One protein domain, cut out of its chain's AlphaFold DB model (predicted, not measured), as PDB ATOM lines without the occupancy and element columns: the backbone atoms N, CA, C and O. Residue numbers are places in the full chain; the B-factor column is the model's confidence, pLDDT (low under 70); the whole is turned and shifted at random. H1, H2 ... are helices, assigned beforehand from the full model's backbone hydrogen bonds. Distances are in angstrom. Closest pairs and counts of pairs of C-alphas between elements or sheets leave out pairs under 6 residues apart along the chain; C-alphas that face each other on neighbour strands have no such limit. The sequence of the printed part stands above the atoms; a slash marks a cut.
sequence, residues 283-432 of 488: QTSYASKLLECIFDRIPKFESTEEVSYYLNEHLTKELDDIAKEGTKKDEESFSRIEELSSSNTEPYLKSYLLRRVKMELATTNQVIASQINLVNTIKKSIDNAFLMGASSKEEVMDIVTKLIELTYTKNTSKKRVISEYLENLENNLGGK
ATOM      1  N   GLN A 283     -10.567 -26.146  24.436       97.75
ATOM      2  CA  GLN A 283      -9.516 -25.387  25.116       97.75
ATOM      3  C   GLN A 283      -9.571 -23.897  24.781       97.75
ATOM      4  O   GLN A 283      -9.453 -23.053  25.667       97.75
ATOM      5  N   THR A 284      -9.768 -23.573  23.506       97.62
ATOM      6  CA  THR A 284      -9.861 -22.196  23.021       97.62
ATOM      7  C   THR A 284     -11.115 -21.516  23.556       97.62
ATOM      8  O   THR A 284     -11.043 -20.381  24.031       97.62
ATOM      9  N   SER A 285     -12.258 -22.208  23.533       96.69
ATOM     10  CA  SER A 285     -13.507 -21.691  24.100       96.69
ATOM     11  C   SER A 285     -13.393 -21.455  25.608       96.69
ATOM     12  O   SER A 285     -13.783 -20.389  26.085       96.69
ATOM     13  N   TYR A 286     -12.798 -22.394  26.353       96.06
ATOM     14  CA  TYR A 286     -12.545 -22.229  27.788       96.06
ATOM     15  C   TYR A 286     -11.629 -21.038  28.070       96.06
ATOM     16  O   TYR A 286     -11.964 -20.195  28.898       96.06
ATOM     17  N   ALA A 287     -10.511 -20.922  27.349       97.25
ATOM     18  CA  ALA A 287      -9.574 -19.822  27.528       97.25
ATOM     19  C   ALA A 287     -10.215 -18.457  27.251       97.25
ATOM     20  O   ALA A 287     -10.021 -17.524  28.025       97.25
ATOM     21  N   SER A 288     -11.010 -18.361  26.182       96.75
ATOM     22  CA  SER A 288     -11.728 -17.132  25.829       96.75
ATOM     23  C   SER A 288     -12.672 -16.719  26.959       96.75
ATOM     24  O   SER A 288     -12.586 -15.602  27.462       96.75
ATOM     25  N   LYS A 289     -13.504 -17.649  27.441       95.50
ATOM     26  CA  LYS A 289     -14.462 -17.387  28.523       95.50
ATOM     27  C   LYS A 289     -13.777 -17.027  29.844       95.50
ATOM     28  O   LYS A 289     -14.224 -16.114  30.539       95.50
ATOM     29  N   LEU A 290     -12.694 -17.727  30.191       96.00
ATOM     30  CA  LEU A 290     -11.901 -17.443  31.388       96.00
ATOM     31  C   LEU A 290     -11.321 -16.025  31.330       96.00
ATOM     32  O   LEU A 290     -11.466 -15.268  32.286       96.00
ATOM     33  N   LEU A 291     -10.712 -15.644  30.205       96.88
ATOM     34  CA  LEU A 291     -10.126 -14.315  30.052       96.88
ATOM     35  C   LEU A 291     -11.173 -13.210  30.033       96.88
ATOM     36  O   LEU A 291     -10.957 -12.198  30.691       96.88
ATOM     37  N   GLU A 292     -12.311 -13.396  29.363       96.25
ATOM     38  CA  GLU A 292     -13.432 -12.448  29.437       96.25
ATOM     39  C   GLU A 292     -13.842 -12.200  30.892       96.25
ATOM     40  O   GLU A 292     -13.881 -11.054  31.338       96.25
ATOM     41  N   CYS A 293     -14.028 -13.277  31.664       95.12
ATOM     42  CA  CYS A 293     -14.377 -13.196  33.080       95.12
ATOM     43  C   CYS A 293     -13.314 -12.481  33.927       95.12
ATOM     44  O   CYS A 293     -13.664 -11.826  34.912       95.12
ATOM     45  N   ILE A 294     -12.026 -12.625  33.596       96.19
ATOM     46  CA  ILE A 294     -10.944 -11.912  34.284       96.19
ATOM     47  C   ILE A 294     -10.965 -10.435  33.889       96.19
ATOM     48  O   ILE A 294     -10.980  -9.575  34.765       96.19
ATOM     49  N   PHE A 295     -11.033 -10.126  32.593       95.69
ATOM     50  CA  PHE A 295     -11.058  -8.753  32.095       95.69
ATOM     51  C   PHE A 295     -12.230  -7.935  32.646       95.69
ATOM     52  O   PHE A 295     -12.084  -6.737  32.862       95.69
ATOM     53  N   ASP A 296     -13.369  -8.569  32.913       94.25
ATOM     54  CA  ASP A 296     -14.536  -7.905  33.502       94.25
ATOM     55  C   ASP A 296     -14.358  -7.566  34.997       94.25
ATOM     56  O   ASP A 296     -15.174  -6.844  35.573       94.25
ATOM     57  N   ARG A 297     -13.302  -8.079  35.644       94.00
ATOM     58  CA  ARG A 297     -13.014  -7.897  37.079       94.00
ATOM     59  C   ARG A 297     -11.786  -7.035  37.364       94.00
ATOM     60  O   ARG A 297     -11.610  -6.625  38.510       94.00
ATOM     61  N   ILE A 298     -10.941  -6.787  36.368       92.75
ATOM     62  CA  ILE A 298      -9.710  -6.004  36.525       92.75
ATOM     63  C   ILE A 298      -9.947  -4.533  36.133       92.75
ATOM     64  O   ILE A 298     -10.960  -4.220  35.499       92.75
ATOM     65  N   PRO A 299      -9.045  -3.606  36.508       88.56
ATOM     66  CA  PRO A 299      -9.123  -2.216  36.071       88.56
ATOM     67  C   PRO A 299      -9.133  -2.069  34.543       88.56
ATOM     68  O   PRO A 299      -8.765  -2.979  33.798       88.56
ATOM     69  N   LYS A 300      -9.542  -0.888  34.064       88.38
ATOM     70  CA  LYS A 300      -9.474  -0.573  32.633       88.38
ATOM     71  C   LYS A 300      -8.036  -0.700  32.132       88.38
ATOM     72  O   LYS A 300      -7.086  -0.455  32.868       88.38
ATOM     73  N   PHE A 301      -7.900  -1.068  30.863       89.19
ATOM     74  CA  PHE A 301      -6.603  -1.259  30.227       89.19
ATOM     75  C   PHE A 301      -5.892   0.096  30.061       89.19
ATOM     76  O   PHE A 301      -6.083   0.785  29.062       89.19
ATOM     77  N   GLU A 302      -5.103   0.485  31.061       85.94
ATOM     78  CA  GLU A 302      -4.322   1.733  31.073       85.94
ATOM     79  C   GLU A 302      -2.814   1.482  30.907       85.94
ATOM     80  O   GLU A 302      -2.122   2.283  30.279       85.94
ATOM     81  N   SER A 303      -2.308   0.351  31.411       89.88
ATOM     82  CA  SER A 303      -0.907  -0.075  31.310       89.88
ATOM     83  C   SER A 303      -0.818  -1.582  31.067       89.88
ATOM     84  O   SER A 303      -1.522  -2.375  31.696       89.88
ATOM     85  N   THR A 304       0.092  -1.985  30.178       88.69
ATOM     86  CA  THR A 304       0.397  -3.396  29.910       88.69
ATOM     87  C   THR A 304       0.962  -4.105  31.136       88.69
ATOM     88  O   THR A 304       0.633  -5.263  31.377       88.69
ATOM     89  N   GLU A 305       1.780  -3.422  31.939       89.12
ATOM     90  CA  GLU A 305       2.369  -3.972  33.159       89.12
ATOM     91  C   GLU A 305       1.297  -4.279  34.207       89.12
ATOM     92  O   GLU A 305       1.285  -5.370  34.781       89.12
ATOM     93  N   GLU A 306       0.376  -3.340  34.431       92.00
ATOM     94  CA  GLU A 306      -0.705  -3.498  35.406       92.00
ATOM     95  C   GLU A 306      -1.683  -4.601  34.983       92.00
ATOM     96  O   GLU A 306      -1.995  -5.499  35.768       92.00
ATOM     97  N   VAL A 307      -2.107  -4.598  33.717       93.75
ATOM     98  CA  VAL A 307      -2.989  -5.641  33.179       93.75
ATOM     99  C   VAL A 307      -2.313  -7.013  33.231       93.75
ATOM    100  O   VAL A 307      -2.942  -7.986  33.644       93.75
ATOM    101  N   SER A 308      -1.027  -7.104  32.875       93.31
ATOM    102  CA  SER A 308      -0.263  -8.355  32.952       93.31
ATOM    103  C   SER A 308      -0.175  -8.886  34.385       93.31
ATOM    104  O   SER A 308      -0.332 -10.091  34.605       93.31
ATOM    105  N   TYR A 309       0.016  -8.004  35.372       94.38
ATOM    106  CA  TYR A 309       0.005  -8.382  36.784       94.38
ATOM    107  C   TYR A 309      -1.338  -9.007  37.187       94.38
ATOM    108  O   TYR A 309      -1.365 -10.139  37.674       94.38
ATOM    109  N   TYR A 310      -2.457  -8.327  36.912       95.81
ATOM    110  CA  TYR A 310      -3.778  -8.839  37.280       95.81
ATOM    111  C   TYR A 310      -4.143 -10.141  36.554       95.81
ATOM    112  O   TYR A 310      -4.646 -11.073  37.185       95.81
ATOM    113  N   LEU A 311      -3.859 -10.246  35.251       95.75
ATOM    114  CA  LEU A 311      -4.070 -11.486  34.498       95.75
ATOM    115  C   LEU A 311      -3.301 -12.652  35.137       95.75
ATOM    116  O   LEU A 311      -3.864 -13.727  35.340       95.75
ATOM    117  N   ASN A 312      -2.037 -12.435  35.510       94.69
ATOM    118  CA  ASN A 312      -1.211 -13.462  36.139       94.69
ATOM    119  C   ASN A 312      -1.703 -13.870  37.534       94.69
ATOM    120  O   ASN A 312      -1.701 -15.066  37.837       94.69
ATOM    121  N   GLU A 313      -2.136 -12.922  38.366       96.06
ATOM    122  CA  GLU A 313      -2.734 -13.197  39.680       96.06
ATOM    123  C   GLU A 313      -3.985 -14.080  39.539       96.06
ATOM    124  O   GLU A 313      -4.081 -15.148  40.150       96.06
ATOM    125  N   HIS A 314      -4.915 -13.696  38.661       97.25
ATOM    126  CA  HIS A 314      -6.147 -14.452  38.434       97.25
ATOM    127  C   HIS A 314      -5.896 -15.848  37.846       97.25
ATOM    128  O   HIS A 314      -6.506 -16.814  38.300       97.25
ATOM    129  N   LEU A 315      -4.979 -15.983  36.884       96.88
ATOM    130  CA  LEU A 315      -4.619 -17.287  36.311       96.88
ATOM    131  C   LEU A 315      -3.886 -18.181  37.318       96.88
ATOM    132  O   LEU A 315      -4.006 -19.401  37.260       96.88
ATOM    133  N   THR A 316      -3.139 -17.600  38.258       95.19
ATOM    134  CA  THR A 316      -2.516 -18.364  39.350       95.19
ATOM    135  C   THR A 316      -3.574 -18.882  40.320       95.19
ATOM    136  O   THR A 316      -3.528 -20.047  40.701       95.19
ATOM    137  N   LYS A 317      -4.591 -18.071  40.632       95.44
ATOM    138  CA  LYS A 317      -5.745 -18.527  41.411       95.44
ATOM    139  C   LYS A 317      -6.521 -19.654  40.715       95.44
ATOM    140  O   LYS A 317      -6.924 -20.598  41.382       95.44
ATOM    141  N   GLU A 318      -6.695 -19.587  39.393       95.81
ATOM    142  CA  GLU A 318      -7.343 -20.665  38.630       95.81
ATOM    143  C   GLU A 318      -6.587 -21.997  38.786       95.81
ATOM    144  O   GLU A 318      -7.208 -23.035  38.997       95.81
ATOM    145  N   LEU A 319      -5.246 -21.980  38.766       93.88
ATOM    146  CA  LEU A 319      -4.430 -23.177  39.027       93.88
ATOM    147  C   LEU A 319      -4.674 -23.753  40.431       93.88
ATOM    148  O   LEU A 319      -4.766 -24.973  40.583       93.88
ATOM    149  N   ASP A 320      -4.791 -22.892  41.445       92.19
ATOM    150  CA  ASP A 320      -5.093 -23.321  42.813       92.19
ATOM    151  C   ASP A 320      -6.490 -23.946  42.914       92.19
ATOM    152  O   ASP A 320      -6.682 -24.937  43.622       92.19
ATOM    153  N   ASP A 321      -7.475 -23.379  42.218       93.81
ATOM    154  CA  ASP A 321      -8.850 -23.872  42.228       93.81
ATOM    155  C   ASP A 321      -8.972 -25.214  41.480       93.81
ATOM    156  O   ASP A 321      -9.590 -26.139  42.013       93.81
ATOM    157  N   ILE A 322      -8.263 -25.391  40.355       92.00
ATOM    158  CA  ILE A 322      -8.119 -26.688  39.664       92.00
ATOM    159  C   ILE A 322      -7.537 -27.755  40.610       92.00
ATOM    160  O   ILE A 322      -8.045 -28.876  40.686       92.00
ATOM    161  N   ALA A 323      -6.484 -27.422  41.365       88.31
ATOM    162  CA  ALA A 323      -5.856 -28.365  42.294       88.31
ATOM    163  C   ALA A 323      -6.804 -28.785  43.438       88.31
ATOM    164  O   ALA A 323      -6.843 -29.959  43.828       88.31
ATOM    165  N   LYS A 324      -7.599 -27.842  43.962       91.44
ATOM    166  CA  LYS A 324      -8.623 -28.128  44.982       91.44
ATOM    167  C   LYS A 324      -9.736 -29.013  44.430       91.44
ATOM    168  O   LYS A 324     -10.143 -29.954  45.110       91.44
ATOM    169  N   GLU A 325     -10.218 -28.731  43.222       91.25
ATOM    170  CA  GLU A 325     -11.271 -29.524  42.584       91.25
ATOM    171  C   GLU A 325     -10.809 -30.966  42.344       91.25
ATOM    172  O   GLU A 325     -11.530 -31.911  42.666       91.25
ATOM    173  N   GLY A 326      -9.564 -31.138  41.891       88.75
ATOM    174  CA  GLY A 326      -8.945 -32.452  41.753       88.75
ATOM    175  C   GLY A 326      -8.864 -33.226  43.068       88.75
ATOM    176  O   GLY A 326      -9.269 -34.385  43.124       88.75
ATOM    177  N   THR A 327      -8.428 -32.567  44.147       88.12
ATOM    178  CA  THR A 327      -8.359 -33.183  45.487       88.12
ATOM    179  C   THR A 327      -9.738 -33.648  45.957       88.12
ATOM    180  O   THR A 327      -9.898 -34.785  46.396       88.12
ATOM    181  N   LYS A 328     -10.758 -32.799  45.802       91.25
ATOM    182  CA  LYS A 328     -12.140 -33.148  46.144       91.25
ATOM    183  C   LYS A 328     -12.635 -34.350  45.334       91.25
ATOM    184  O   LYS A 328     -13.299 -35.233  45.872       91.25
ATOM    185  N   LYS A 329     -12.313 -34.403  44.040       88.94
ATOM    186  CA  LYS A 329     -12.735 -35.497  43.160       88.94
ATOM    187  C   LYS A 329     -12.068 -36.829  43.526       88.94
ATOM    188  O   LYS A 329     -12.713 -37.880  43.447       88.94
ATOM    189  N   ASP A 330     -10.814 -36.790  43.966       86.31
ATOM    190  CA  ASP A 330     -10.124 -37.957  44.517       86.31
ATOM    191  C   ASP A 330     -10.803 -38.442  45.809       86.31
ATOM    192  O   ASP A 330     -11.095 -39.631  45.928       86.31
ATOM    193  N   GLU A 331     -11.129 -37.540  46.741       90.31
ATOM    194  CA  GLU A 331     -11.849 -37.869  47.985       90.31
ATOM    195  C   GLU A 331     -13.209 -38.535  47.711       90.31
ATOM    196  O   GLU A 331     -13.517 -39.578  48.293       90.31
ATOM    197  N   GLU A 332     -13.996 -37.989  46.776       91.62
ATOM    198  CA  GLU A 332     -15.266 -38.583  46.334       91.62
ATOM    199  C   GLU A 332     -15.070 -40.004  45.778       91.62
ATOM    200  O   GLU A 332     -15.849 -40.917  46.068       91.62
ATOM    201  N   SER A 333     -14.005 -40.208  45.002       89.69
ATOM    202  CA  SER A 333     -13.678 -41.508  44.412       89.69
ATOM    203  C   SER A 333     -13.261 -42.527  45.479       89.69
ATOM    204  O   SER A 333     -13.701 -43.677  45.431       89.69
ATOM    205  N   PHE A 334     -12.454 -42.123  46.467       89.75
ATOM    206  CA  PHE A 334     -12.057 -42.984  47.587       89.75
ATOM    207  C   PHE A 334     -13.249 -43.376  48.458       89.75
ATOM    208  O   PHE A 334     -13.423 -44.561  48.742       89.75
ATOM    209  N   SER A 335     -14.111 -42.416  48.798       92.19
ATOM    210  CA  SER A 335     -15.349 -42.686  49.533       92.19
ATOM    211  C   SER A 335     -16.207 -43.726  48.806       92.19
ATOM    212  O   SER A 335     -16.646 -44.708  49.408       92.19
ATOM    213  N   ARG A 336     -16.338 -43.614  47.479       91.00
ATOM    214  CA  ARG A 336     -17.072 -44.598  46.673       91.00
ATOM    215  C   ARG A 336     -16.424 -45.985  46.672       91.00
ATOM    216  O   ARG A 336     -17.133 -46.991  46.644       91.00
ATOM    217  N   ILE A 337     -15.091 -46.075  46.702       92.56
ATOM    218  CA  ILE A 337     -14.382 -47.362  46.826       92.56
ATOM    219  C   ILE A 337     -14.692 -48.016  48.175       92.56
ATOM    220  O   ILE A 337     -14.948 -49.222  48.214       92.56
ATOM    221  N   GLU A 338     -14.689 -47.254  49.266       92.19
ATOM    222  CA  GLU A 338     -15.000 -47.754  50.611       92.19
ATOM    223  C   GLU A 338     -16.455 -48.238  50.719       92.19
ATOM    224  O   GLU A 338     -16.713 -49.353  51.194       92.19
ATOM    225  N   GLU A 339     -17.402 -47.456  50.196       93.25
ATOM    226  CA  GLU A 339     -18.819 -47.824  50.110       93.25
ATOM    227  C   GLU A 339     -19.019 -49.116  49.306       93.25
ATOM    228  O   GLU A 339     -19.660 -50.063  49.768       93.25
ATOM    229  N   LEU A 340     -18.414 -49.219  48.118       91.81
ATOM    230  CA  LEU A 340     -18.505 -50.428  47.296       91.81
ATOM    231  C   LEU A 340     -17.849 -51.633  47.975       91.81
ATOM    232  O   LEU A 340     -18.376 -52.747  47.899       91.81
ATOM    233  N   SER A 341     -16.726 -51.431  48.660       87.81
ATOM    234  CA  SER A 341     -16.014 -52.506  49.355       87.81
ATOM    235  C   SER A 341     -16.862 -53.098  50.479       87.81
ATOM    236  O   SER A 341     -16.972 -54.322  50.569       87.81
ATOM    237  N   SER A 342     -17.527 -52.242  51.257       90.19
ATOM    238  CA  SER A 342     -18.395 -52.622  52.381       90.19
ATOM    239  C   SER A 342     -19.807 -53.070  51.977       90.19
ATOM    240  O   SER A 342     -20.499 -53.705  52.771       90.19
ATOM    241  N   SER A 343     -20.237 -52.792  50.744       92.56
ATOM    242  CA  SER A 343     -21.568 -53.163  50.248       92.56
ATOM    243  C   SER A 343     -21.780 -54.678  50.074       92.56
ATOM    244  O   SER A 343     -20.854 -55.432  49.761       92.56
ATOM    245  N   ASN A 344     -23.044 -55.111  50.142       92.25
ATOM    246  CA  ASN A 344     -23.483 -56.469  49.780       92.25
ATOM    247  C   ASN A 344     -23.690 -56.660  48.260       92.25
ATOM    248  O   ASN A 344     -24.376 -57.587  47.840       92.25
ATOM    249  N   THR A 345     -23.137 -55.775  47.424       90.62
ATOM    250  CA  THR A 345     -23.246 -55.856  45.962       90.62
ATOM    251  C   THR A 345     -22.610 -57.139  45.426       90.62
ATOM    252  O   THR A 345     -21.523 -57.526  45.864       90.62
ATOM    253  N   GLU A 346     -23.264 -57.770  44.446       92.06
ATOM    254  CA  GLU A 346     -22.772 -58.990  43.802       92.06
ATOM    255  C   GLU A 346     -21.331 -58.832  43.282       92.06
ATOM    256  O   GLU A 346     -20.995 -57.772  42.740       92.06
ATOM    257  N   PRO A 347     -20.476 -59.872  43.379       90.81
ATOM    258  CA  PRO A 347     -19.058 -59.764  43.037       90.81
ATOM    259  C   PRO A 347     -18.786 -59.206  41.635       90.81
ATOM    260  O   PRO A 347     -17.945 -58.322  41.488       90.81
ATOM    261  N   TYR A 348     -19.523 -59.667  40.618       88.75
ATOM    262  CA  TYR A 348     -19.359 -59.203  39.236       88.75
ATOM    263  C   TYR A 348     -19.672 -57.708  39.090       88.75
ATOM    264  O   TYR A 348     -18.857 -56.945  38.565       88.75
ATOM    265  N   LEU A 349     -20.820 -57.270  39.616       90.50
ATOM    266  CA  LEU A 349     -21.222 -55.865  39.591       90.50
ATOM    267  C   LEU A 349     -20.245 -54.996  40.395       90.50
ATOM    268  O   LEU A 349     -19.847 -53.928  39.935       90.50
ATOM    269  N   LYS A 350     -19.781 -55.475  41.554       92.94
ATOM    270  CA  LYS A 350     -18.767 -54.785  42.359       92.94
ATOM    271  C   LYS A 350     -17.463 -54.602  41.574       92.94
ATOM    272  O   LYS A 350     -16.920 -53.499  41.550       92.94
ATOM    273  N   SER A 351     -16.983 -55.638  40.883       91.94
ATOM    274  CA  SER A 351     -15.797 -55.547  40.021       91.94
ATOM    275  C   SER A 351     -15.972 -54.546  38.877       91.94
ATOM    276  O   SER A 351     -15.057 -53.767  38.609       91.94
ATOM    277  N   TYR A 352     -17.141 -54.527  38.229       91.38
ATOM    278  CA  TYR A 352     -17.459 -53.547  37.188       91.38
ATOM    279  C   TYR A 352     -17.441 -52.112  37.731       91.38
ATOM    280  O   TYR A 352     -16.740 -51.258  37.190       91.38
ATOM    281  N   LEU A 353     -18.132 -51.849  38.844       92.62
ATOM    282  CA  LEU A 353     -18.202 -50.515  39.445       92.62
ATOM    283  C   LEU A 353     -16.824 -50.021  39.908       92.62
ATOM    284  O   LEU A 353     -16.458 -48.886  39.616       92.62
ATOM    285  N   LEU A 354     -16.018 -50.877  40.546       92.62
ATOM    286  CA  LEU A 354     -14.648 -50.531  40.945       92.62
ATOM    287  C   LEU A 354     -13.744 -50.243  39.739       92.62
ATOM    288  O   LEU A 354     -12.925 -49.323  39.785       92.62
ATOM    289  N   ARG A 355     -13.902 -50.985  38.632       92.75
ATOM    290  CA  ARG A 355     -13.201 -50.685  37.375       92.75
ATOM    291  C   ARG A 355     -13.567 -49.293  36.862       92.75
ATOM    292  O   ARG A 355     -12.671 -48.574  36.425       92.75
ATOM    293  N   ARG A 356     -14.838 -48.896  36.948       93.06
ATOM    294  CA  ARG A 356     -15.282 -47.562  36.520       93.06
ATOM    295  C   ARG A 356     -14.767 -46.448  37.420       93.06
ATOM    296  O   ARG A 356     -14.290 -45.454  36.890       93.06
ATOM    297  N   VAL A 357     -14.727 -46.642  38.741       93.62
ATOM    298  CA  VAL A 357     -14.074 -45.676  39.649       93.62
ATOM    299  C   VAL A 357     -12.583 -45.530  39.317       93.62
ATOM    300  O   VAL A 357     -12.055 -44.423  39.264       93.62
ATOM    301  N   LYS A 358     -11.889 -46.630  38.992       92.50
ATOM    302  CA  LYS A 358     -10.491 -46.566  38.534       92.50
ATOM    303  C   LYS A 358     -10.337 -45.759  37.238       92.50
ATOM    304  O   LYS A 358      -9.368 -45.016  37.093       92.50
ATOM    305  N   MET A 359     -11.260 -45.920  36.290       93.31
ATOM    306  CA  MET A 359     -11.259 -45.155  35.040       93.31
ATOM    307  C   MET A 359     -11.584 -43.673  35.273       93.31
ATOM    308  O   MET A 359     -10.967 -42.821  34.635       93.31
ATOM    309  N   GLU A 360     -12.490 -43.360  36.205       92.06
ATOM    310  CA  GLU A 360     -12.785 -41.992  36.647       92.06
ATOM    311  C   GLU A 360     -11.529 -41.328  37.209       92.06
ATOM    312  O   GLU A 360     -11.120 -40.303  36.683       92.06
ATOM    313  N   LEU A 361     -10.844 -41.959  38.170       91.81
ATOM    314  CA  LEU A 361      -9.586 -41.459  38.740       91.81
ATOM    315  C   LEU A 361      -8.513 -41.204  37.672       91.81
ATOM    316  O   LEU A 361      -7.844 -40.170  37.675       91.81
ATOM    317  N   ALA A 362      -8.337 -42.136  36.731       92.12
ATOM    318  CA  ALA A 362      -7.386 -41.955  35.636       92.12
ATOM    319  C   ALA A 362      -7.768 -40.764  34.737       92.12
ATOM    320  O   ALA A 362      -6.904 -39.969  34.368       92.12
ATOM    321  N   THR A 363      -9.059 -40.619  34.429       92.62
ATOM    322  CA  THR A 363      -9.585 -39.523  33.605       92.62
ATOM    323  C   THR A 363      -9.474 -38.181  34.336       92.62
ATOM    324  O   THR A 363      -9.024 -37.211  33.740       92.62
ATOM    325  N   THR A 364      -9.780 -38.126  35.636       93.12
ATOM    326  CA  THR A 364      -9.597 -36.953  36.507       93.12
ATOM    327  C   THR A 364      -8.158 -36.449  36.448       93.12
ATOM    328  O   THR A 364      -7.929 -35.282  36.141       93.12
ATOM    329  N   ASN A 365      -7.174 -37.337  36.626       91.19
ATOM    330  CA  ASN A 365      -5.758 -36.972  36.542       91.19
ATOM    331  C   ASN A 365      -5.369 -36.403  35.165       91.19
ATOM    332  O   ASN A 365      -4.629 -35.422  35.079       91.19
ATOM    333  N   GLN A 366      -5.876 -36.997  34.081       93.19
ATOM    334  CA  GLN A 366      -5.635 -36.506  32.720       93.19
ATOM    335  C   GLN A 366      -6.263 -35.129  32.475       93.19
ATOM    336  O   GLN A 366      -5.633 -34.271  31.851       93.19
ATOM    337  N   VAL A 367      -7.482 -34.906  32.971       95.06
ATOM    338  CA  VAL A 367      -8.187 -33.626  32.843       95.06
ATOM    339  C   VAL A 367      -7.468 -32.535  33.634       95.06
ATOM    340  O   VAL A 367      -7.191 -31.485  33.063       95.06
ATOM    341  N   ILE A 368      -7.076 -32.788  34.888       94.75
ATOM    342  CA  ILE A 368      -6.328 -31.823  35.716       94.75
ATOM    343  C   ILE A 368      -5.025 -31.416  35.022       94.75
ATOM    344  O   ILE A 368      -4.734 -30.230  34.877       94.75
ATOM    345  N   ALA A 369      -4.255 -32.391  34.529       93.12
ATOM    346  CA  ALA A 369      -3.043 -32.108  33.767       93.12
ATOM    347  C   ALA A 369      -3.336 -31.273  32.508       93.12
ATOM    348  O   ALA A 369      -2.589 -30.347  32.188       93.12
ATOM    349  N   SER A 370      -4.434 -31.564  31.805       94.88
ATOM    350  CA  SER A 370      -4.855 -30.815  30.616       94.88
ATOM    351  C   SER A 370      -5.248 -29.373  30.949       94.88
ATOM    352  O   SER A 370      -4.836 -28.461  30.234       94.88
ATOM    353  N   GLN A 371      -5.975 -29.152  32.047       96.50
ATOM    354  CA  GLN A 371      -6.363 -27.826  32.533       96.50
ATOM    355  C   GLN A 371      -5.141 -27.003  32.969       96.50
ATOM    356  O   GLN A 371      -4.979 -25.869  32.523       96.50
ATOM    357  N   ILE A 372      -4.219 -27.584  33.749       95.31
ATOM    358  CA  ILE A 372      -2.971 -26.915  34.163       95.31
ATOM    359  C   ILE A 372      -2.134 -26.514  32.940       95.31
ATOM    360  O   ILE A 372      -1.650 -25.383  32.847       95.31
ATOM    361  N   ASN A 373      -1.976 -27.424  31.975       96.25
ATOM    362  CA  ASN A 373      -1.250 -27.136  30.737       96.25
ATOM    363  C   ASN A 373      -1.925 -26.025  29.924       96.25
ATOM    364  O   ASN A 373      -1.231 -25.167  29.372       96.25
ATOM    365  N   LEU A 374      -3.258 -26.009  29.874       97.75
ATOM    366  CA  LEU A 374      -4.018 -24.961  29.206       97.75
ATOM    367  C   LEU A 374      -3.803 -23.602  29.877       97.75
ATOM    368  O   LEU A 374      -3.442 -22.654  29.189       97.75
ATOM    369  N   VAL A 375      -3.922 -23.506  31.203       97.69
ATOM    370  CA  VAL A 375      -3.693 -22.246  31.933       97.69
ATOM    371  C   VAL A 375      -2.266 -21.730  31.732       97.69
ATOM    372  O   VAL A 375      -2.067 -20.551  31.443       97.69
ATOM    373  N   ASN A 376      -1.258 -22.604  31.771       96.31
ATOM    374  CA  ASN A 376       0.120 -22.211  31.462       96.31
ATOM    375  C   ASN A 376       0.293 -21.747  30.003       96.31
ATOM    376  O   ASN A 376       1.044 -20.809  29.730       96.31
ATOM    377  N   THR A 377      -0.429 -22.364  29.065       97.19
ATOM    378  CA  THR A 377      -0.453 -21.941  27.657       97.19
ATOM    379  C   THR A 377      -1.123 -20.577  27.493       97.19
ATOM    380  O   THR A 377      -0.630 -19.758  26.717       97.19
ATOM    381  N   ILE A 378      -2.187 -20.294  28.254       98.06
ATOM    382  CA  ILE A 378      -2.834 -18.975  28.307       98.06
ATOM    383  C   ILE A 378      -1.826 -17.921  28.776       98.06
ATOM    384  O   ILE A 378      -1.619 -16.941  28.066       98.06
ATOM    385  N   LYS A 379      -1.138 -18.152  29.905       97.25
ATOM    386  CA  LYS A 379      -0.114 -17.229  30.443       97.25
ATOM    387  C   LYS A 379       0.953 -16.898  29.396       97.25
ATOM    388  O   LYS A 379       1.169 -15.735  29.076       97.25
ATOM    389  N   LYS A 380       1.530 -17.924  28.762       96.12
ATOM    390  CA  LYS A 380       2.522 -17.744  27.688       96.12
ATOM    391  C   LYS A 380       1.959 -16.995  26.474       96.12
ATOM    392  O   LYS A 380       2.675 -16.237  25.823       96.12
ATOM    393  N   SER A 381       0.696 -17.231  26.130       96.69
ATOM    394  CA  SER A 381       0.049 -16.563  24.996       96.69
ATOM    395  C   SER A 381      -0.202 -15.082  25.279       96.69
ATOM    396  O   SER A 381      -0.066 -14.274  24.366       96.69
ATOM    397  N   ILE A 382      -0.507 -14.721  26.528       96.06
ATOM    398  CA  ILE A 382      -0.620 -13.325  26.975       96.06
ATOM    399  C   ILE A 382       0.735 -12.623  26.860       96.06
ATOM    400  O   ILE A 382       0.807 -11.546  26.272       96.06
ATOM    401  N   ASP A 383       1.813 -13.255  27.336       93.00
ATOM    402  CA  ASP A 383       3.168 -12.704  27.207       93.00
ATOM    403  C   ASP A 383       3.516 -12.437  25.734       93.00
ATOM    404  O   ASP A 383       4.011 -11.366  25.385       93.00
ATOM    405  N   ASN A 384       3.196 -13.383  24.845       91.94
ATOM    406  CA  ASN A 384       3.385 -13.208  23.406       91.94
ATOM    407  C   ASN A 384       2.533 -12.064  22.839       91.94
ATOM    408  O   ASN A 384       3.034 -11.310  22.009       91.94
ATOM    409  N   ALA A 385       1.284 -11.904  23.282       93.25
ATOM    410  CA  ALA A 385       0.427 -10.810  22.832       93.25
ATOM    411  C   ALA A 385       1.031  -9.440  23.184       93.25
ATOM    412  O   ALA A 385       1.119  -8.569  22.319       93.25
ATOM    413  N   PHE A 386       1.532  -9.263  24.409       92.19
ATOM    414  CA  PHE A 386       2.218  -8.025  24.793       92.19
ATOM    415  C   PHE A 386       3.537  -7.829  24.041       92.19
ATOM    416  O   PHE A 386       3.833  -6.715  23.613       92.19
ATOM    417  N   LEU A 387       4.305  -8.897  23.800       88.94
ATOM    418  CA  LEU A 387       5.521  -8.831  22.977       88.94
ATOM    419  C   LEU A 387       5.236  -8.434  21.521       88.94
ATOM    420  O   LEU A 387       6.072  -7.770  20.905       88.94
ATOM    421  N   MET A 388       4.075  -8.814  20.983       87.75
ATOM    422  CA  MET A 388       3.598  -8.385  19.663       87.75
ATOM    423  C   MET A 388       3.140  -6.920  19.641       87.75
ATOM    424  O   MET A 388       2.963  -6.373  18.559       87.75
ATOM    425  N   GLY A 389       2.973  -6.277  20.802       89.44
ATOM    426  CA  GLY A 389       2.536  -4.885  20.922       89.44
ATOM    427  C   GLY A 389       1.048  -4.704  21.229       89.44
ATOM    428  O   GLY A 389       0.543  -3.596  21.072       89.44
ATOM    429  N   ALA A 390       0.339  -5.755  21.661       91.50
ATOM    430  CA  ALA A 390      -1.063  -5.635  22.063       91.50
ATOM    431  C   ALA A 390      -1.229  -4.636  23.219       91.50
ATOM    432  O   ALA A 390      -0.543  -4.719  24.239       91.50
ATOM    433  N   SER A 391      -2.172  -3.713  23.059       91.50
ATOM    434  CA  SER A 391      -2.378  -2.557  23.942       91.50
ATOM    435  C   SER A 391      -3.839  -2.357  24.359       91.50
ATOM    436  O   SER A 391      -4.174  -1.369  25.009       91.50
ATOM    437  N   SER A 392      -4.715  -3.299  24.005       93.19
ATOM    438  CA  SER A 392      -6.137  -3.299  24.362       93.19
ATOM    439  C   SER A 392      -6.632  -4.698  24.741       93.19
ATOM    440  O   SER A 392      -6.006  -5.709  24.405       93.19
ATOM    441  N   LYS A 393      -7.790  -4.766  25.421       94.75
ATOM    442  CA  LYS A 393      -8.475  -6.031  25.744       94.75
ATOM    443  C   LYS A 393      -8.740  -6.826  24.467       94.75
ATOM    444  O   LYS A 393      -8.475  -8.021  24.427       94.75
ATOM    445  N   GLU A 394      -9.232  -6.162  23.429       95.56
ATOM    446  CA  GLU A 394      -9.626  -6.768  22.159       95.56
ATOM    447  C   GLU A 394      -8.432  -7.413  21.440       95.56
ATOM    448  O   GLU A 394      -8.535  -8.554  20.990       95.56
ATOM    449  N   GLU A 395      -7.284  -6.729  21.390       95.19
ATOM    450  CA  GLU A 395      -6.054  -7.261  20.785       95.19
ATOM    451  C   GLU A 395      -5.498  -8.456  21.567       95.19
ATOM    452  O   GLU A 395      -5.144  -9.472  20.965       95.19
ATOM    453  N   VAL A 396      -5.456  -8.373  22.904       95.62
ATOM    454  CA  VAL A 396      -5.005  -9.496  23.745       95.62
ATOM    455  C   VAL A 396      -5.927 -10.700  23.565       95.62
ATOM    456  O   VAL A 396      -5.446 -11.809  23.339       95.62
ATOM    457  N   MET A 397      -7.245 -10.490  23.620       97.25
ATOM    458  CA  MET A 397      -8.234 -11.553  23.449       97.25
ATOM    459  C   MET A 397      -8.101 -12.245  22.091       97.25
ATOM    460  O   MET A 397      -8.068 -13.477  22.047       97.25
ATOM    461  N   ASP A 398      -7.985 -11.493  20.994       97.06
ATOM    462  CA  ASP A 398      -7.847 -12.081  19.660       97.06
ATOM    463  C   ASP A 398      -6.538 -12.873  19.526       97.06
ATOM    464  O   ASP A 398      -6.573 -14.061  19.193       97.06
ATOM    465  N   ILE A 399      -5.390 -12.278  19.880       96.69
ATOM    466  CA  ILE A 399      -4.083 -12.943  19.768       96.69
ATOM    467  C   ILE A 399      -4.037 -14.215  20.619       96.69
ATOM    468  O   ILE A 399      -3.648 -15.274  20.120       96.69
ATOM    469  N   VAL A 400      -4.458 -14.144  21.886       97.44
ATOM    470  CA  VAL A 400      -4.427 -15.300  22.792       97.44
ATOM    471  C   VAL A 400      -5.338 -16.414  22.281       97.44
ATOM    472  O   VAL A 400      -4.913 -17.567  22.210       97.44
ATOM    473  N   THR A 401      -6.550 -16.077  21.837       97.44
ATOM    474  CA  THR A 401      -7.489 -17.051  21.259       97.44
ATOM    475  C   THR A 401      -6.881 -17.748  20.040       97.44
ATOM    476  O   THR A 401      -6.953 -18.971  19.920       97.44
ATOM    477  N   LYS A 402      -6.228 -16.999  19.140       97.44
ATOM    478  CA  LYS A 402      -5.549 -17.561  17.960       97.44
ATOM    479  C   LYS A 402      -4.358 -18.444  18.326       97.44
ATOM    480  O   LYS A 402      -4.214 -19.514  17.741       97.44
ATOM    481  N   LEU A 403      -3.525 -18.041  19.284       97.25
ATOM    482  CA  LEU A 403      -2.368 -18.830  19.724       97.25
ATOM    483  C   LEU A 403      -2.785 -20.156  20.377       97.25
ATOM    484  O   LEU A 403      -2.176 -21.199  20.115       97.25
ATOM    485  N   ILE A 404      -3.849 -20.142  21.179       97.81
ATOM    486  CA  ILE A 404      -4.395 -21.354  21.799       97.81
ATOM    487  C   ILE A 404      -5.008 -22.252  20.728       97.81
ATOM    488  O   ILE A 404      -4.679 -23.436  20.662       97.81
ATOM    489  N   GLU A 405      -5.809 -21.691  19.822       97.44
ATOM    490  CA  GLU A 405      -6.393 -22.460  18.726       97.44
ATOM    491  C   GLU A 405      -5.314 -23.091  17.836       97.44
ATOM    492  O   GLU A 405      -5.410 -24.266  17.495       97.44
ATOM    493  N   LEU A 406      -4.248 -22.353  17.509       96.44
ATOM    494  CA  LEU A 406      -3.100 -22.862  16.751       96.44
ATOM    495  C   LEU A 406      -2.423 -24.050  17.454       96.44
ATOM    496  O   LEU A 406      -1.981 -24.997  16.792       96.44
ATOM    497  N   THR A 407      -2.363 -24.003  18.786       95.50
ATOM    498  CA  THR A 407      -1.760 -25.045  19.624       95.50
ATOM    499  C   THR A 407      -2.602 -26.320  19.624       95.50
ATOM    500  O   THR A 407      -2.067 -27.405  19.389       95.50
ATOM    501  N   TYR A 408      -3.913 -26.198  19.851       95.44
ATOM    502  CA  TYR A 408      -4.783 -27.347  20.124       95.44
ATOM    503  C   TYR A 408      -5.520 -27.905  18.906       95.44
ATOM    504  O   TYR A 408      -5.840 -29.093  18.897       95.44
ATOM    505  N   THR A 409      -5.760 -27.106  17.861       94.38
ATOM    506  CA  THR A 409      -6.522 -27.584  16.703       94.38
ATOM    507  C   THR A 409      -5.825 -28.741  15.997       94.38
ATOM    508  O   THR A 409      -4.610 -28.739  15.797       94.38
ATOM    509  N   LYS A 410      -6.594 -29.746  15.572       91.12
ATOM    510  CA  LYS A 410      -6.094 -30.830  14.707       91.12
ATOM    511  C   LYS A 410      -6.192 -30.468  13.221       91.12
ATOM    512  O   LYS A 410      -5.612 -31.147  12.375       91.12
ATOM    513  N   ASN A 411      -6.891 -29.381  12.884       90.50
ATOM    514  CA  ASN A 411      -7.115 -28.958  11.508       90.50
ATOM    515  C   ASN A 411      -5.901 -28.189  10.955       90.50
ATOM    516  O   ASN A 411      -5.680 -27.019  11.267       90.50
ATOM    517  N   THR A 412      -5.128 -28.835  10.080       90.44
ATOM    518  CA  THR A 412      -3.913 -28.263   9.472       90.44
ATOM    519  C   THR A 412      -4.184 -27.025   8.615       90.44
ATOM    520  O   THR A 412      -3.390 -26.084   8.626       90.44
ATOM    521  N   SER A 413      -5.321 -26.979   7.915       90.31
ATOM    522  CA  SER A 413      -5.725 -25.798   7.144       90.31
ATOM    523  C   SER A 413      -6.012 -24.614   8.064       90.31
ATOM    524  O   SER A 413      -5.568 -23.503   7.781       90.31
ATOM    525  N   LYS A 414      -6.692 -24.864   9.191       92.00
ATOM    526  CA  LYS A 414      -6.965 -23.851  10.216       92.00
ATOM    527  C   LYS A 414      -5.670 -23.331  10.840       92.00
ATOM    528  O   LYS A 414      -5.513 -22.119  10.941       92.00
ATOM    529  N   LYS A 415      -4.711 -24.216  11.154       93.06
ATOM    530  CA  LYS A 415      -3.376 -23.813  11.637       93.06
ATOM    531  C   LYS A 415      -2.703 -22.830  10.692       93.06
ATOM    532  O   LYS A 415      -2.303 -21.762  11.128       93.06
ATOM    533  N   ARG A 416      -2.634 -23.160   9.397       91.75
ATOM    534  CA  ARG A 416      -1.999 -22.297   8.391       91.75
ATOM    535  C   ARG A 416      -2.637 -20.906   8.337       91.75
ATOM    536  O   ARG A 416      -1.918 -19.919   8.413       91.75
ATOM    537  N   VAL A 417      -3.969 -20.838   8.261       93.12
ATOM    538  CA  VAL A 417      -4.702 -19.559   8.213       93.12
ATOM    539  C   VAL A 417      -4.438 -18.721   9.465       93.12
ATOM    540  O   VAL A 417      -4.229 -17.516   9.370       93.12
ATOM    541  N   ILE A 418      -4.419 -19.351  10.642       94.44
ATOM    542  CA  ILE A 418      -4.136 -18.658  11.901       94.44
ATOM    543  C   ILE A 418      -2.686 -18.160  11.952       94.44
ATOM    544  O   ILE A 418      -2.455 -17.030  12.371       94.44
ATOM    545  N   SER A 419      -1.716 -18.966  11.515       92.06
ATOM    546  CA  SER A 419      -0.306 -18.562  11.478       92.06
ATOM    547  C   SER A 419      -0.074 -17.360  10.561       92.06
ATOM    548  O   SER A 419       0.553 -16.396  10.986       92.06
ATOM    549  N   GLU A 420      -0.630 -17.382   9.345       91.88
ATOM    550  CA  GLU A 420      -0.545 -16.257   8.398       91.88
ATOM    551  C   GLU A 420      -1.203 -14.988   8.966       91.88
ATOM    552  O   GLU A 420      -0.695 -13.878   8.794       91.88
ATOM    553  N   TYR A 421      -2.326 -15.132   9.674       94.19
ATOM    554  CA  TYR A 421      -2.985 -14.013  10.347       94.19
ATOM    555  C   TYR A 421      -2.105 -13.397  11.443       94.19
ATOM    556  O   TYR A 421      -1.913 -12.181  11.460       94.19
ATOM    557  N   LEU A 422      -1.546 -14.227  12.330       92.00
ATOM    558  CA  LEU A 422      -0.704 -13.772  13.438       92.00
ATOM    559  C   LEU A 422       0.582 -13.088  12.952       92.00
ATOM    560  O   LEU A 422       0.964 -12.070  13.519       92.00
ATOM    561  N   GLU A 423       1.204 -13.588  11.879       87.31
ATOM    562  CA  GLU A 423       2.387 -12.964  11.267       87.31
ATOM    563  C   GLU A 423       2.082 -11.551  10.747       87.31
ATOM    564  O   GLU A 423       2.824 -10.600  10.990       87.31
ATOM    565  N   ASN A 424       0.954 -11.390  10.052       89.06
ATOM    566  CA  ASN A 424       0.527 -10.083   9.558       89.06
ATOM    567  C   ASN A 424       0.182  -9.125  10.705       89.06
ATOM    568  O   ASN A 424       0.534  -7.947  10.651       89.06
ATOM    569  N   LEU A 425      -0.487  -9.625  11.746       89.50
ATOM    570  CA  LEU A 425      -0.855  -8.827  12.910       89.50
ATOM    571  C   LEU A 425       0.381  -8.341  13.682       89.50
ATOM    572  O   LEU A 425       0.447  -7.163  14.023       89.50
ATOM    573  N   GLU A 426       1.387  -9.198  13.879       84.38
ATOM    574  CA  GLU A 426       2.663  -8.835  14.516       84.38
ATOM    575  C   GLU A 426       3.387  -7.704  13.765       84.38
ATOM    576  O   GLU A 426       3.878  -6.747  14.371       84.38
ATOM    577  N   ASN A 427       3.415  -7.774  12.430       82.19
ATOM    578  CA  ASN A 427       4.009  -6.726  11.600       82.19
ATOM    579  C   ASN A 427       3.266  -5.385  11.744       82.19
ATOM    580  O   ASN A 427       3.898  -4.327  11.765       82.19
ATOM    581  N   ASN A 428       1.936  -5.423  11.870       85.19
ATOM    582  CA  ASN A 428       1.089  -4.231  11.967       85.19
ATOM    583  C   ASN A 428       1.126  -3.568  13.348       85.19
ATOM    584  O   ASN A 428       1.164  -2.341  13.426       85.19
ATOM    585  N   LEU A 429       1.161  -4.356  14.426       82.81
ATOM    586  CA  LEU A 429       1.281  -3.856  15.803       82.81
ATOM    587  C   LEU A 429       2.691  -3.315  16.117       82.81
ATOM    588  O   LEU A 429       2.956  -2.814  17.207       82.81
ATOM    589  N   GLY A 430       3.582  -3.324  15.119       67.31
ATOM    590  CA  GLY A 430       4.857  -2.629  15.164       67.31
ATOM    591  C   GLY A 430       5.971  -3.449  15.796       67.31
ATOM    592  O   GLY A 430       6.822  -2.846  16.448       67.31
ATOM    593  N   GLY A 431       5.988  -4.774  15.573       58.97
ATOM    594  CA  GLY A 431       7.011  -5.731  16.018       58.97
ATOM    595  C   GLY A 431       8.457  -5.244  15.840       58.97
ATOM    596  O   GLY A 431       9.161  -5.599  14.899       58.97
ATOM    597  N   LYS A 432       8.926  -4.421  16.783       47.44
ATOM    598  CA  LYS A 432      10.286  -3.869  16.888       47.44
ATOM    599  C   LYS A 432      11.064  -4.532  18.019       47.44
ATOM    600  O   LYS A 432      11.948  -3.933  18.624       47.44
TER     601      LYS A 432
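What this domain is: This is residues 283 to 432 of the 488 residues of the protein "Histidinol-phosphatase" of Firmicutes bacterium (UniProt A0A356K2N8). A long helical hairpin, H2 and H3 side by side, has a small head of three shorter helices, H1, H4 and H5, at the end where H2 begins and H3 ends. In the head H1 crosses H2 and H3, H4 packs on H1 and on the last part of H3, and H5 folds back along H4 on the side away from the hairpin; beyond the head the hairpin runs on as a long arm that makes the length. The printed part has 150 residues, with five named helices in the order H1 to H5 and no named strand, an all-helix class. It is loose, with a radius of gyration of the C-alphas of 20.9 A, and flat, spanning 69 by 37 by 19 A.

Where its parts are: Find C-alpha 283 at (-9.516, -25.387, 25.116); from there H1 runs to residue 295. H2, residues 304 to 342, covers 57.3 A. H3, residues 347 to 387, begins at (-19.058, -59.764, 43.037) and covers 60.0 A. H4 holds residues 393 to 408, and H5, residues 412 to 428, ends at (1.089, -4.231, 11.967).

How they stand to each other: Look first at Leu 319 and Ile 372, the closest C-alphas of the hairpin H2 and H3, 6.3 A apart; the tilt is a shallow 4 degrees, opposite ways. H1 only just touches H2, with 3 pairs of C-alphas within 8 A. With residues 283 to 287 alone H1 touches H3, at a steep tilt of 58 degrees; the C-alphas of Ala 287 and Ile 378 come closest, at 6.8 A. H1 touches H4 at Thr 284 and Glu 405, their closest C-alphas, 5.5 A apart. H3 touches H4 with residues 377 to 386 alone, closest at the C-alphas of Ser 381 and Val 400, 5.1 A. H4 and H5 form a hairpin at a shallow tilt of 33 degrees, only just short of steep, closest at the C-alphas of Leu 406 and Lys 415, 5.2 A. H5 is apart from H1, H2 and H3. In H1, H2, H3, H4 and H5 every O i to N i+4 pair is within hydrogen-bond range.

The domain as a whole: The C-alphas farthest apart, those of Asn 344 and Lys 432, are 70.6 A from each other. The printed part has no cut and no long link. Look at residues 430 to 432 for pLDDT under 70; the mean of the printed part is 92.3.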